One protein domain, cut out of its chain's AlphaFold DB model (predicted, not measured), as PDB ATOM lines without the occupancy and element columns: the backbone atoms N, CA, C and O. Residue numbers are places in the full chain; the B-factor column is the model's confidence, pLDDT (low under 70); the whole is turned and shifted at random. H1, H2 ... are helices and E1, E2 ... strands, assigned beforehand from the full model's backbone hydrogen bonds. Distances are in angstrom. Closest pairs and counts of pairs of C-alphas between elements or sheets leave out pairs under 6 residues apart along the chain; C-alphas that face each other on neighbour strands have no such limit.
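AT A GLANCE: This is residues 5 to 95 of the 477 residues of an uncharacterized protein of Pisolithus microcarpus 441 (UniProt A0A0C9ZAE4). Two loosely joined parts come together at one end of a short strand hairpin, E1 and E2, the end away from its loop of residues 34 to 45: one part is H1 and H2, the other the long H4 with short H3 and H5 packed on it. Residues 37 to 42, in the hairpin's long loop, stick out. The printed part has 91 residues, in the order H1 H2 E1 E2 H3 H4 H5; the two-stranded sheet is antiparallel and the class is mostly helix. It is only just loose, close to compact, with a radius of gyration of the C-alphas of 15.1 A and spans of 40 by 35 by 24 A.

IN THESE COORDINATES: Find C-alpha 5 at (127.458, 117.306, 162.066), where H1, residues 5 to 13, begins and runs 12.3 A. Next come H2, residues 20 to 30, 15.5 A long, and the strands E1, residues 31 to 33, and E2, residues 46 to 48. H3 is residues 50 to 54. H4, residues 66 to 82, runs 24.5 A from C-alpha 66 at (139.779, 108.229, 156.188). H5, residues 91 to 95, ends at C-alpha 95, (138.277, 116.387, 146.129).

HOW THE PARTS SIT: Look first at H1 and H2, close but not clearly touching: their closest C-alphas, Phe 13 and Ala 20, are 7.9 A apart. In the hairpin E1 and E2, N 32 and O 47 are 2.8 A apart, within hydrogen-bond range. H4 touches H3 with residues 76 to 82 alone, closest at C-alphas Trp 53 and Ala 76, 5.3 A. H4 touches H5 with residues 73 to 80 alone, closest at C-alphas Ala 73 and Val 95, 4.9 A. H1 and H4 are apart. Every O i to N i+4 pair is within range in H1, H2 and H4; H3 and H5 each have 0 of 1, but 2 of 2 O i to N i+3 pairs.

THE WHOLE: The C-alphas farthest apart, Gly 39 and Ser 88, are 43.7 A apart. The printed part has no cut; the links E1 to E2 and H3 to H4 are long. Residues 5 to 18 have pLDDT under 70.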
ATOM      1  N   TRP A   5     127.555 115.860 161.813       60.38
ATOM      2  CA  TRP A   5     127.458 117.306 162.066       60.38
ATOM      3  C   TRP A   5     127.074 117.721 163.497       60.38
ATOM      4  O   TRP A   5     127.530 118.792 163.905       60.38
ATOM      5  N   PRO A   6     126.295 116.940 164.281       58.25
ATOM      6  CA  PRO A   6     125.924 117.356 165.632       58.25
ATOM      7  C   PRO A   6     127.147 117.614 166.517       58.25
ATOM      8  O   PRO A   6     127.212 118.655 167.162       58.25
ATOM      9  N   GLU A   7     128.153 116.735 166.487       55.62
ATOM     10  CA  GLU A   7     129.348 116.869 167.332       55.62
ATOM     11  C   GLU A   7     130.234 118.055 166.935       55.62
ATOM     12  O   GLU A   7     130.767 118.754 167.798       55.62
ATOM     13  N   VAL A   8     130.358 118.336 165.634       59.12
ATOM     14  CA  VAL A   8     131.131 119.489 165.149       59.12
ATOM     15  C   VAL A   8     130.443 120.796 165.537       59.12
ATOM     16  O   VAL A   8     131.111 121.723 165.994       59.12
ATOM     17  N   LEU A   9     129.112 120.864 165.426       63.50
ATOM     18  CA  LEU A   9     128.344 122.021 165.884       63.50
ATOM     19  C   LEU A   9     128.463 122.191 167.403       63.50
ATOM     20  O   LEU A   9     128.786 123.285 167.856       63.50
ATOM     21  N   LEU A  10     128.316 121.115 168.182       64.69
ATOM     22  CA  LEU A  10     128.504 121.124 169.640       64.69
ATOM     23  C   LEU A  10     129.905 121.610 170.052       64.69
ATOM     24  O   LEU A  10     130.032 122.371 171.010       64.69
ATOM     25  N   SER A  11     130.954 121.244 169.309       62.66
ATOM     26  CA  SER A  11     132.310 121.746 169.564       62.66
ATOM     27  C   SER A  11     132.458 123.244 169.279       62.66
ATOM     28  O   SER A  11     133.242 123.902 169.963       62.66
ATOM     29  N   VAL A  12     131.745 123.787 168.287       63.84
ATOM     30  CA  VAL A  12     131.756 125.229 167.974       63.84
ATOM     31  C   VAL A  12     130.953 126.017 169.013       63.84
ATOM     32  O   VAL A  12     131.389 127.089 169.432       63.84
ATOM     33  N   PHE A  13     129.847 125.457 169.509       64.31
ATOM     34  CA  PHE A  13     129.024 126.062 170.564       64.31
ATOM     35  C   PHE A  13     129.732 126.177 171.922       64.31
ATOM     36  O   PHE A  13     129.318 126.974 172.757       64.31
ATOM     37  N   LYS A  14     130.828 125.442 172.147       69.25
ATOM     38  CA  LYS A  14     131.603 125.516 173.396       69.25
ATOM     39  C   LYS A  14     132.461 126.784 173.526       69.25
ATOM     40  O   LYS A  14     133.053 127.005 174.578       69.25
ATOM     41  N   SER A  15     132.553 127.605 172.478       62.25
ATOM     42  CA  SER A  15     133.282 128.877 172.519       62.25
ATOM     43  C   SER A  15     132.363 130.007 173.010       62.25
ATOM     44  O   SER A  15     131.441 130.374 172.280       62.25
ATOM     45  N   PRO A  16     132.615 130.615 174.189       63.34
ATOM     46  CA  PRO A  16     131.700 131.573 174.832       63.34
ATOM     47  C   PRO A  16     131.488 132.883 174.055       63.34
ATOM     48  O   PRO A  16     130.585 133.648 174.372       63.34
ATOM     49  N   ASN A  17     132.283 133.131 173.011       61.91
ATOM     50  CA  ASN A  17     132.228 134.358 172.215       61.91
ATOM     51  C   ASN A  17     131.491 134.199 170.877       61.91
ATOM     52  O   ASN A  17     131.424 135.150 170.100       61.91
ATOM     53  N   PHE A  18     130.957 133.014 170.560       68.38
ATOM     54  CA  PHE A  18     130.233 132.816 169.305       68.38
ATOM     55  C   PHE A  18     128.752 133.163 169.474       68.38
ATOM     56  O   PHE A  18     127.974 132.415 170.060       68.38
ATOM     57  N   CYS A  19     128.349 134.312 168.932       77.81
ATOM     58  CA  CYS A  19     126.945 134.704 168.888       77.81
ATOM     59  C   CYS A  19     126.158 133.695 168.031       77.81
ATOM     60  O   CYS A  19     126.425 133.550 166.833       77.81
ATOM     61  N   ALA A  20     125.188 132.998 168.633       78.62
ATOM     62  CA  ALA A  20     124.399 131.946 167.983       78.62
ATOM     63  C   ALA A  20     123.724 132.418 166.679       78.62
ATOM     64  O   ALA A  20     123.622 131.657 165.716       78.62
ATOM     65  N   LEU A  21     123.341 133.698 166.615       78.56
ATOM     66  CA  LEU A  21     122.759 134.316 165.423       78.56
ATOM     67  C   LEU A  21     123.752 134.371 164.254       78.56
ATOM     68  O   LEU A  21     123.402 133.997 163.139       78.56
ATOM     69  N   SER A  22     125.012 134.742 164.506       82.88
ATOM     70  CA  SER A  22     126.053 134.771 163.466       82.88
ATOM     71  C   SER A  22     126.307 133.378 162.882       82.88
ATOM     72  O   SER A  22     126.456 133.217 161.667       82.88
ATOM     73  N   LEU A  23     126.294 132.351 163.739       84.56
ATOM     74  CA  LEU A  23     126.431 130.964 163.310       84.56
ATOM     75  C   LEU A  23     125.246 130.529 162.438       84.56
ATOM     76  O   LEU A  23     125.468 129.959 161.373       84.56
ATOM     77  N   LEU A  24     124.011 130.843 162.838       87.12
ATOM     78  CA  LEU A  24     122.808 130.542 162.054       87.12
ATOM     79  C   LEU A  24     122.830 131.223 160.682       87.12
ATOM     80  O   LEU A  24     122.596 130.557 159.673       87.12
ATOM     81  N   THR A  25     123.186 132.508 160.611       87.50
ATOM     82  CA  THR A  25     123.338 133.223 159.334       87.50
ATOM     83  C   THR A  25     124.400 132.564 158.454       87.50
ATOM     84  O   THR A  25     124.203 132.394 157.248       87.50
ATOM     85  N   ARG A  26     125.524 132.136 159.044       89.81
ATOM     86  CA  ARG A  26     126.594 131.461 158.304       89.81
ATOM     87  C   ARG A  26     126.168 130.078 157.816       89.81
ATOM     88  O   ARG A  26     126.461 129.750 156.670       89.81
ATOM     89  N   ILE A  27     125.436 129.313 158.628       91.81
ATOM     90  CA  ILE A  27     124.859 128.018 158.242       91.81
ATOM     91  C   ILE A  27     123.850 128.203 157.107       91.81
ATOM     92  O   ILE A  27     123.970 127.519 156.103       91.81
ATOM     93  N   LEU A  28     122.927 129.164 157.189       92.69
ATOM     94  CA  LEU A  28     121.966 129.462 156.113       92.69
ATOM     95  C   LEU A  28     122.645 129.892 154.804       92.69
ATOM     96  O   LEU A  28     122.144 129.636 153.704       92.69
ATOM     97  N   LYS A  29     123.812 130.540 154.896       94.81
ATOM     98  CA  LYS A  29     124.608 130.891 153.717       94.81
ATOM     99  C   LYS A  29     125.188 129.648 153.038       94.81
ATOM    100  O   LYS A  29     125.134 129.578 151.812       94.81
ATOM    101  N   ILE A  30     125.692 128.678 153.806       96.12
ATOM    102  CA  ILE A  30     126.412 127.503 153.274       96.12
ATOM    103  C   ILE A  30     125.549 126.245 153.090       96.12
ATOM    104  O   ILE A  30     125.883 125.361 152.308       96.12
ATOM    105  N   ALA A  31     124.432 126.153 153.796       95.88
ATOM    106  CA  ALA A  31     123.564 124.990 153.838       95.88
ATOM    107  C   ALA A  31     122.109 125.396 153.602       95.88
ATOM    108  O   ALA A  31     121.696 126.531 153.837       95.88
ATOM    109  N   GLU A  32     121.330 124.442 153.121       93.94
ATOM    110  CA  GLU A  32     119.892 124.536 152.943       93.94
ATOM    111  C   GLU A  32     119.206 123.401 153.705       93.94
ATOM    112  O   GLU A  32     119.758 122.311 153.883       93.94
ATOM    113  N   GLN A  33     118.002 123.662 154.208       92.38
ATOM    114  CA  GLN A  33     117.202 122.611 154.822       92.38
ATOM    115  C   GLN A  33     116.585 121.754 153.726       92.38
ATOM    116  O   GLN A  33     115.943 122.267 152.809       92.38
ATOM    117  N   THR A  34     116.740 120.438 153.846       89.12
ATOM    118  CA  THR A  34     116.097 119.505 152.919       89.12
ATOM    119  C   THR A  34     114.580 119.638 153.062       89.12
ATOM    120  O   THR A  34     114.093 119.631 154.199       89.12
ATOM    121  N   PRO A  35     113.805 119.739 151.968       88.62
ATOM    122  CA  PRO A  35     112.353 119.732 152.065       88.62
ATOM    123  C   PRO A  35     111.901 118.405 152.682       88.62
ATOM    124  O   PRO A  35     112.105 117.330 152.117       88.62
ATOM    125  N   VAL A  36     111.321 118.481 153.876       88.31
ATOM    126  CA  VAL A  36     110.791 117.312 154.580       88.31
ATOM    127  C   VAL A  36     109.377 117.031 154.077       88.31
ATOM    128  O   VAL A  36     108.602 117.952 153.807       88.31
ATOM    129  N   LYS A  37     109.039 115.747 153.924       89.12
ATOM    130  CA  LYS A  37     107.697 115.319 153.514       89.12
ATOM    131  C   LYS A  37     106.674 115.771 154.562       89.12
ATOM    132  O   LYS A  37     106.901 115.625 155.762       89.12
ATOM    133  N   LYS A  38     105.544 116.317 154.102       89.81
ATOM    134  CA  LYS A  38     104.453 116.805 154.960       89.81
ATOM    135  C   LYS A  38     104.016 115.688 155.921       89.81
ATOM    136  O   LYS A  38     103.542 114.655 155.464       89.81
ATOM    137  N   GLY A  39     104.204 115.898 157.225       90.19
ATOM    138  CA  GLY A  39     103.812 114.956 158.285       90.19
ATOM    139  C   GLY A  39     104.962 114.392 159.123       90.19
ATOM    140  O   GLY A  39     104.705 113.863 160.200       90.19
ATOM    141  N   ASP A  40     106.216 114.539 158.692       85.50
ATOM    142  CA  ASP A  40     107.365 114.117 159.497       85.50
ATOM    143  C   ASP A  40     107.798 115.258 160.437       85.50
ATOM    144  O   ASP A  40     108.168 116.346 159.991       85.50
ATOM    145  N   ARG A  41     107.687 115.020 161.751       87.69
ATOM    146  CA  ARG A  41     108.085 115.959 162.817       87.69
ATOM    147  C   ARG A  41     109.570 115.839 163.183       87.69
ATOM    148  O   ARG A  41     110.012 116.480 164.133       87.69
ATOM    149  N   SER A  42     110.339 115.004 162.481       86.62
ATOM    150  CA  SER A  42     111.773 114.889 162.729       86.62
ATOM    151  C   SER A  42     112.511 116.202 162.416       86.62
ATOM    152  O   SER A  42     112.089 116.970 161.541       86.62
ATOM    153  N   PRO A  43     113.618 116.494 163.127       85.75
ATOM    154  CA  PRO A  43     114.429 117.674 162.860       85.75
ATOM    155  C   PRO A  43     114.849 117.704 161.392       85.75
ATOM    156  O   PRO A  43     115.389 116.723 160.873       85.75
ATOM    157  N   ARG A  44     114.609 118.833 160.718       87.56
ATOM    158  CA  ARG A  44     114.909 118.970 159.290       87.56
ATOM    159  C   ARG A  44     116.415 118.791 159.064       87.56
ATOM    160  O   ARG A  44     117.199 119.572 159.609       87.56
ATOM    161  N   PRO A  45     116.849 117.793 158.273       90.25
ATOM    162  CA  PRO A  45     118.264 117.604 158.015       90.25
ATOM    163  C   PRO A  45     118.782 118.740 157.129       90.25
ATOM    164  O   PRO A  45     118.189 119.074 156.098       90.25
ATOM    165  N   TRP A  46     119.914 119.310 157.525       92.88
ATOM    166  CA  TRP A  46     120.641 120.300 156.738       92.88
ATOM    167  C   TRP A  46     121.522 119.602 155.700       92.88
ATOM    168  O   TRP A  46     122.213 118.626 156.006       92.88
ATOM    169  N   ILE A  47     121.499 120.106 154.470       93.50
ATOM    170  CA  ILE A  47     122.363 119.669 153.374       93.50
ATOM    171  C   ILE A  47     123.165 120.878 152.892       93.50
ATOM    172  O   ILE A  47     122.658 121.993 152.828       93.50
ATOM    173  N   LEU A  48     124.443 120.672 152.581       95.88
ATOM    174  CA  LEU A  48     125.286 121.712 151.994       95.88
ATOM    175  C   LEU A  48     124.768 122.092 150.606       95.88
ATOM    176  O   LEU A  48     124.499 121.208 149.788       95.88
ATOM    177  N   LYS A  49     124.693 123.394 150.324       96.69
ATOM    178  CA  LYS A  49     124.294 123.876 148.997       96.69
ATOM    179  C   LYS A  49     125.286 123.372 147.947       96.69
ATOM    180  O   LYS A  49     126.488 123.374 148.235       96.69
ATOM    181  N   PRO A  50     124.851 123.025 146.722       95.44
ATOM    182  CA  PRO A  50     125.744 122.554 145.661       95.44
ATOM    183  C   PRO A  50     126.976 123.447 145.471       95.44
ATOM    184  O   PRO A  50     128.095 122.943 145.457       95.44
ATOM    185  N   GLN A  51     126.780 124.773 145.457       96.19
ATOM    186  CA  GLN A  51     127.850 125.764 145.297       96.19
ATOM    187  C   GLN A  51     128.940 125.654 146.369       96.19
ATOM    188  O   GLN A  51     130.107 125.857 146.079       96.19
ATOM    189  N   THR A  52     128.586 125.313 147.610       97.00
ATOM    190  CA  THR A  52     129.566 125.271 148.708       97.00
ATOM    191  C   THR A  52     130.533 124.102 148.627       97.00
ATOM    192  O   THR A  52     131.574 124.131 149.276       97.00
ATOM    193  N   TRP A  53     130.244 123.092 147.803       96.62
ATOM    194  CA  TRP A  53     131.148 121.962 147.604       96.62
ATOM    195  C   TRP A  53     132.445 122.334 146.875       96.62
ATOM    196  O   TRP A  53     133.398 121.563 146.965       96.62
ATOM    197  N   THR A  54     132.525 123.502 146.225       96.69
ATOM    198  CA  THR A  54     133.778 124.020 145.642       96.69
ATOM    199  C   THR A  54     134.822 124.347 146.710       96.69
ATOM    200  O   THR A  54     136.023 124.181 146.483       96.69
ATOM    201  N   ASP A  55     134.357 124.754 147.894       96.19
ATOM    202  CA  ASP A  55     135.200 125.224 148.996       96.19
ATOM    203  C   ASP A  55     135.531 124.107 149.997       96.19
ATOM    204  O   ASP A  55     136.399 124.264 150.857       96.19
ATOM    205  N   VAL A  56     134.846 122.961 149.909       96.50
ATOM    206  CA  VAL A  56     135.059 121.827 150.812       96.50
ATOM    207  C   VAL A  56     136.361 121.114 150.451       96.50
ATOM    208  O   VAL A  56     136.557 120.668 149.322       96.50
ATOM    209  N   ARG A  57     137.237 120.938 151.447       96.38
ATOM    210  CA  ARG A  57     138.549 120.289 151.297       96.38
ATOM    211  C   ARG A  57     138.663 119.070 152.214       96.38
ATOM    212  O   ARG A  57     139.274 119.159 153.279       96.38
ATOM    213  N   PRO A  58     138.086 117.910 151.835       95.81
ATOM    214  CA  PRO A  58     137.981 116.754 152.726       95.81
ATOM    215  C   PRO A  58     139.328 116.287 153.285       95.81
ATOM    216  O   PRO A  58     139.400 115.824 154.418       95.81
ATOM    217  N   TYR A  59     140.407 116.409 152.508       95.19
ATOM    218  CA  TYR A  59     141.731 115.927 152.906       95.19
ATOM    219  C   TYR A  59     142.533 116.905 153.772       95.19
ATOM    220  O   TYR A  59     143.533 116.482 154.344       95.19
ATOM    221  N   GLU A  60     142.090 118.158 153.916       94.25
ATOM    222  CA  GLU A  60     142.760 119.166 154.750       94.25
ATOM    223  C   GLU A  60     142.270 119.170 156.204       94.25
ATOM    224  O   GLU A  60     142.847 119.852 157.044       94.25
ATOM    225  N   TRP A  61     141.215 118.419 156.534       92.69
ATOM    226  CA  TRP A  61     140.666 118.372 157.891       92.69
ATOM    227  C   TRP A  61     141.234 117.168 158.658       92.69
ATOM    228  O   TRP A  61     140.744 116.047 158.484       92.69
ATOM    229  N   PRO A  62     142.244 117.359 159.534       90.50
ATOM    230  CA  PRO A  62     142.965 116.254 160.174       90.50
ATOM    231  C   PRO A  62     142.096 115.448 161.145       90.50
ATOM    232  O   PRO A  62     142.406 114.299 161.438       90.50
ATOM    233  N   LYS A  63     140.992 116.035 161.623       92.81
ATOM    234  CA  LYS A  63     140.055 115.394 162.555       92.81
ATOM    235  C   LYS A  63     139.120 114.382 161.881       92.81
ATOM    236  O   LYS A  63     138.468 113.624 162.585       92.81
ATOM    237  N   LEU A  64     139.045 114.364 160.547       90.88
ATOM    238  CA  LEU A  64     138.184 113.429 159.825       90.88
ATOM    239  C   LEU A  64     138.869 112.078 159.605       90.88
ATOM    240  O   LEU A  64     139.991 111.981 159.084       90.88
ATOM    241  N   THR A  65     138.135 111.008 159.889       94.94
ATOM    242  CA  THR A  65     138.573 109.648 159.573       94.94
ATOM    243  C   THR A  65     138.718 109.459 158.058       94.94
ATOM    244  O   THR A  65     138.086 110.142 157.248       94.94
ATOM    245  N   LYS A  66     139.561 108.510 157.625       92.88
ATOM    246  CA  LYS A  66     139.779 108.229 156.188       92.88
ATOM    247  C   LYS A  66     138.466 107.902 155.459       92.88
ATOM    248  O   LYS A  66     138.282 108.303 154.308       92.88
ATOM    249  N   THR A  67     137.543 107.223 156.136       94.38
ATOM    250  CA  THR A  67     136.224 106.866 155.602       94.38
ATOM    251  C   THR A  67     135.350 108.102 155.397       94.38
ATOM    252  O   THR A  67     134.791 108.279 154.316       94.38
ATOM    253  N   GLU A  68     135.285 109.002 156.380       94.31
ATOM    254  CA  GLU A  68     134.529 110.259 156.276       94.31
ATOM    255  C   GLU A  68     135.076 111.165 155.175       94.31
ATOM    256  O   GLU A  68     134.302 111.658 154.356       94.31
ATOM    257  N   ARG A  69     136.406 111.308 155.084       95.38
ATOM    258  CA  ARG A  69     137.062 112.070 154.006       95.38
ATOM    259  C   ARG A  69     136.692 111.528 152.630       95.38
ATOM    260  O   ARG A  69     136.338 112.294 151.735       95.38
ATOM    261  N   THR A  70     136.710 110.204 152.477       95.25
ATOM    262  CA  THR A  70     136.334 109.534 151.223       95.25
ATOM    263  C   THR A  70     134.862 109.767 150.875       95.25
ATOM    264  O   THR A  70     134.536 110.050 149.719       95.25
ATOM    265  N   ASN A  71     133.972 109.693 151.866       95.75
ATOM    266  CA  ASN A  71     132.542 109.940 151.684       95.75
ATOM    267  C   ASN A  71     132.259 111.402 151.313       95.75
ATOM    268  O   ASN A  71     131.527 111.655 150.356       95.75
ATOM    269  N   MET A  72     132.881 112.364 152.002       95.69
ATOM    270  CA  MET A  72     132.775 113.787 151.667       95.69
ATOM    271  C   MET A  72     133.298 114.074 150.258       95.69
ATOM    272  O   MET A  72     132.608 114.725 149.482       95.69
ATOM    273  N   ALA A  73     134.457 113.525 149.882       96.88
ATOM    274  CA  ALA A  73     135.001 113.664 148.531       96.88
ATOM    275  C   ALA A  73     134.086 113.061 147.452       96.88
ATOM    276  O   ALA A  73     134.019 113.570 146.335       96.88
ATOM    277  N   ARG A  74     133.363 111.974 147.756       97.12
ATOM    278  CA  ARG A  74     132.366 111.402 146.838       97.12
ATOM    279  C   ARG A  74     131.170 112.338 146.656       97.12
ATOM    280  O   ARG A  74     130.785 112.584 145.519       97.12
ATOM    281  N   HIS A  75     130.617 112.877 147.743       96.25
ATOM    282  CA  HIS A  75     129.512 113.838 147.676       96.25
ATOM    283  C   HIS A  75     129.898 115.115 146.931       96.25
ATOM    284  O   HIS A  75     129.139 115.574 146.084       96.25
ATOM    285  N   ALA A  76     131.102 115.627 147.185       97.19
ATOM    286  CA  ALA A  76     131.627 116.798 146.507       97.19
ATOM    287  C   ALA A  76     131.740 116.583 144.992       97.19
ATOM    288  O   ALA A  76     131.274 117.417 144.227       97.19
ATOM    289  N   ARG A  77     132.269 115.432 144.545       97.31
ATOM    290  CA  ARG A  77     132.341 115.100 143.110       97.31
ATOM    291  C   ARG A  77     130.965 115.066 142.444       97.31
ATOM    292  O   ARG A  77     130.809 115.670 141.391       97.31
ATOM    293  N   MET A  78     129.963 114.448 143.081       97.31
ATOM    294  CA  MET A  78     128.587 114.449 142.553       97.31
ATOM    295  C   MET A  78     127.992 115.864 142.478       97.31
ATOM    296  O   MET A  78     127.263 116.186 141.541       97.31
ATOM    297  N   ALA A  79     128.304 116.730 143.449       97.00
ATOM    298  CA  ALA A  79     127.851 118.119 143.443       97.00
ATOM    299  C   ALA A  79     128.534 118.953 142.343       97.00
ATOM    300  O   ALA A  79     127.843 119.673 141.627       97.00
ATOM    301  N   LEU A  80     129.854 118.820 142.158       97.62
ATOM    302  CA  LEU A  80     130.598 119.496 141.082       97.62
ATOM    303  C   LEU A  80     130.114 119.058 139.691       97.62
ATOM    304  O   LEU A  80     129.956 119.891 138.801       97.62
ATOM    305  N   GLU A  81     129.808 117.769 139.529       97.75
ATOM    306  CA  GLU A  81     129.201 117.225 138.312       97.75
ATOM    307  C   GLU A  81     127.801 117.814 138.065       97.75
ATOM    308  O   GLU A  81     127.496 118.245 136.954       97.75
ATOM    309  N   THR A  82     126.979 117.942 139.115       97.31
ATOM    310  CA  THR A  82     125.651 118.584 139.039       97.31
ATOM    311  C   THR A  82     125.749 120.058 138.628       97.31
ATOM    312  O   THR A  82     124.908 120.550 137.874       97.31
ATOM    313  N   LEU A  83     126.796 120.758 139.075       97.12
ATOM    314  CA  LEU A  83     127.100 122.139 138.686       97.12
ATOM    315  C   LEU A  83     127.717 122.263 137.282       97.12
ATOM    316  O   LEU A  83     127.955 123.382 136.829       97.12
ATOM    317  N   LYS A  84     127.966 121.145 136.586       97.94
ATOM    318  CA  LYS A  84     128.631 121.091 135.272       97.94
ATOM    319  C   LYS A  84     130.017 121.749 135.265       97.94
ATOM    320  O   LYS A  84     130.437 122.302 134.250       97.94
ATOM    321  N   ILE A  85     130.731 121.684 136.389       97.69
ATOM    322  CA  ILE A  85     132.100 122.191 136.493       97.69
ATOM    323  C   ILE A  85     133.041 121.163 135.842       97.69
ATOM    324  O   ILE A  85     133.064 120.010 136.286       97.69
ATOM    325  N   PRO A  86     133.819 121.531 134.805       97.94
ATOM    326  CA  PRO A  86     134.699 120.592 134.114       97.94
ATOM    327  C   PRO A  86     135.804 120.074 135.043       97.94
ATOM    328  O   PRO A  86     136.274 120.790 135.922       97.94
ATOM    329  N   GLU A  87     136.278 118.844 134.820       96.31
ATOM    330  CA  GLU A  87     137.330 118.216 135.643       96.31
ATOM    331  C   GLU A  87     138.683 118.953 135.648       96.31
ATOM    332  O   GLU A  87     139.544 118.664 136.482       96.31
ATOM    333  N   SER A  88     138.888 119.877 134.708       97.69
ATOM    334  CA  SER A  88     140.056 120.759 134.648       97.69
ATOM    335  C   SER A  88     139.996 121.916 135.649       97.69
ATOM    336  O   SER A  88     141.002 122.595 135.839       97.69
ATOM    337  N   ASP A  89     138.835 122.176 136.256       97.62
ATOM    338  CA  ASP A  89     138.659 123.267 137.210       97.62
ATOM    339  C   ASP A  89     139.439 123.004 138.514       97.62
ATOM    340  O   ASP A  89     139.430 121.874 139.024       97.62
ATOM    341  N   PRO A  90     140.082 124.032 139.102       96.38
ATOM    342  CA  PRO A  90     140.826 123.884 140.341       96.38
ATOM    343  C   PRO A  90     140.047 123.266 141.513       96.38
ATOM    344  O   PRO A  90     140.646 122.593 142.357       96.38
ATOM    345  N   ALA A  91     138.724 123.438 141.564       96.50
ATOM    346  CA  ALA A  91     137.867 122.851 142.592       96.50
ATOM    347  C   ALA A  91     137.970 121.315 142.639       96.50
ATOM    348  O   ALA A  91     137.886 120.713 143.715       96.50
ATOM    349  N   TRP A  92     138.246 120.660 141.503       97.38
ATOM    350  CA  TRP A  92     138.431 119.210 141.452       97.38
ATOM    351  C   TRP A  92     139.703 118.736 142.171       97.38
ATOM    352  O   TRP A  92     139.740 117.603 142.665       97.38
ATOM    353  N   TYR A  93     140.733 119.580 142.319       95.81
ATOM    354  CA  TYR A  93     141.946 119.209 143.062       95.81
ATOM    355  C   TYR A  93     141.697 119.026 144.562       95.81
ATOM    356  O   TYR A  93     142.400 118.235 145.192       95.81
ATOM    357  N   ASN A  94     140.694 119.707 145.128       95.56
ATOM    358  CA  ASN A  94     140.356 119.610 146.552       95.56
ATOM    359  C   ASN A  94     139.727 118.252 146.908       95.56
ATOM    360  O   ASN A  94     139.852 117.772 148.036       95.56
ATOM    361  N   VAL A  95     139.059 117.621 145.939       96.56
ATOM    362  CA  VAL A  95     138.277 116.387 146.129       96.56
ATOM    363  C   VAL A  95     138.967 115.141 145.579       96.56
ATOM    364  O   VAL A  95     138.591 114.018 145.933       96.56
TER     365      VAL A  95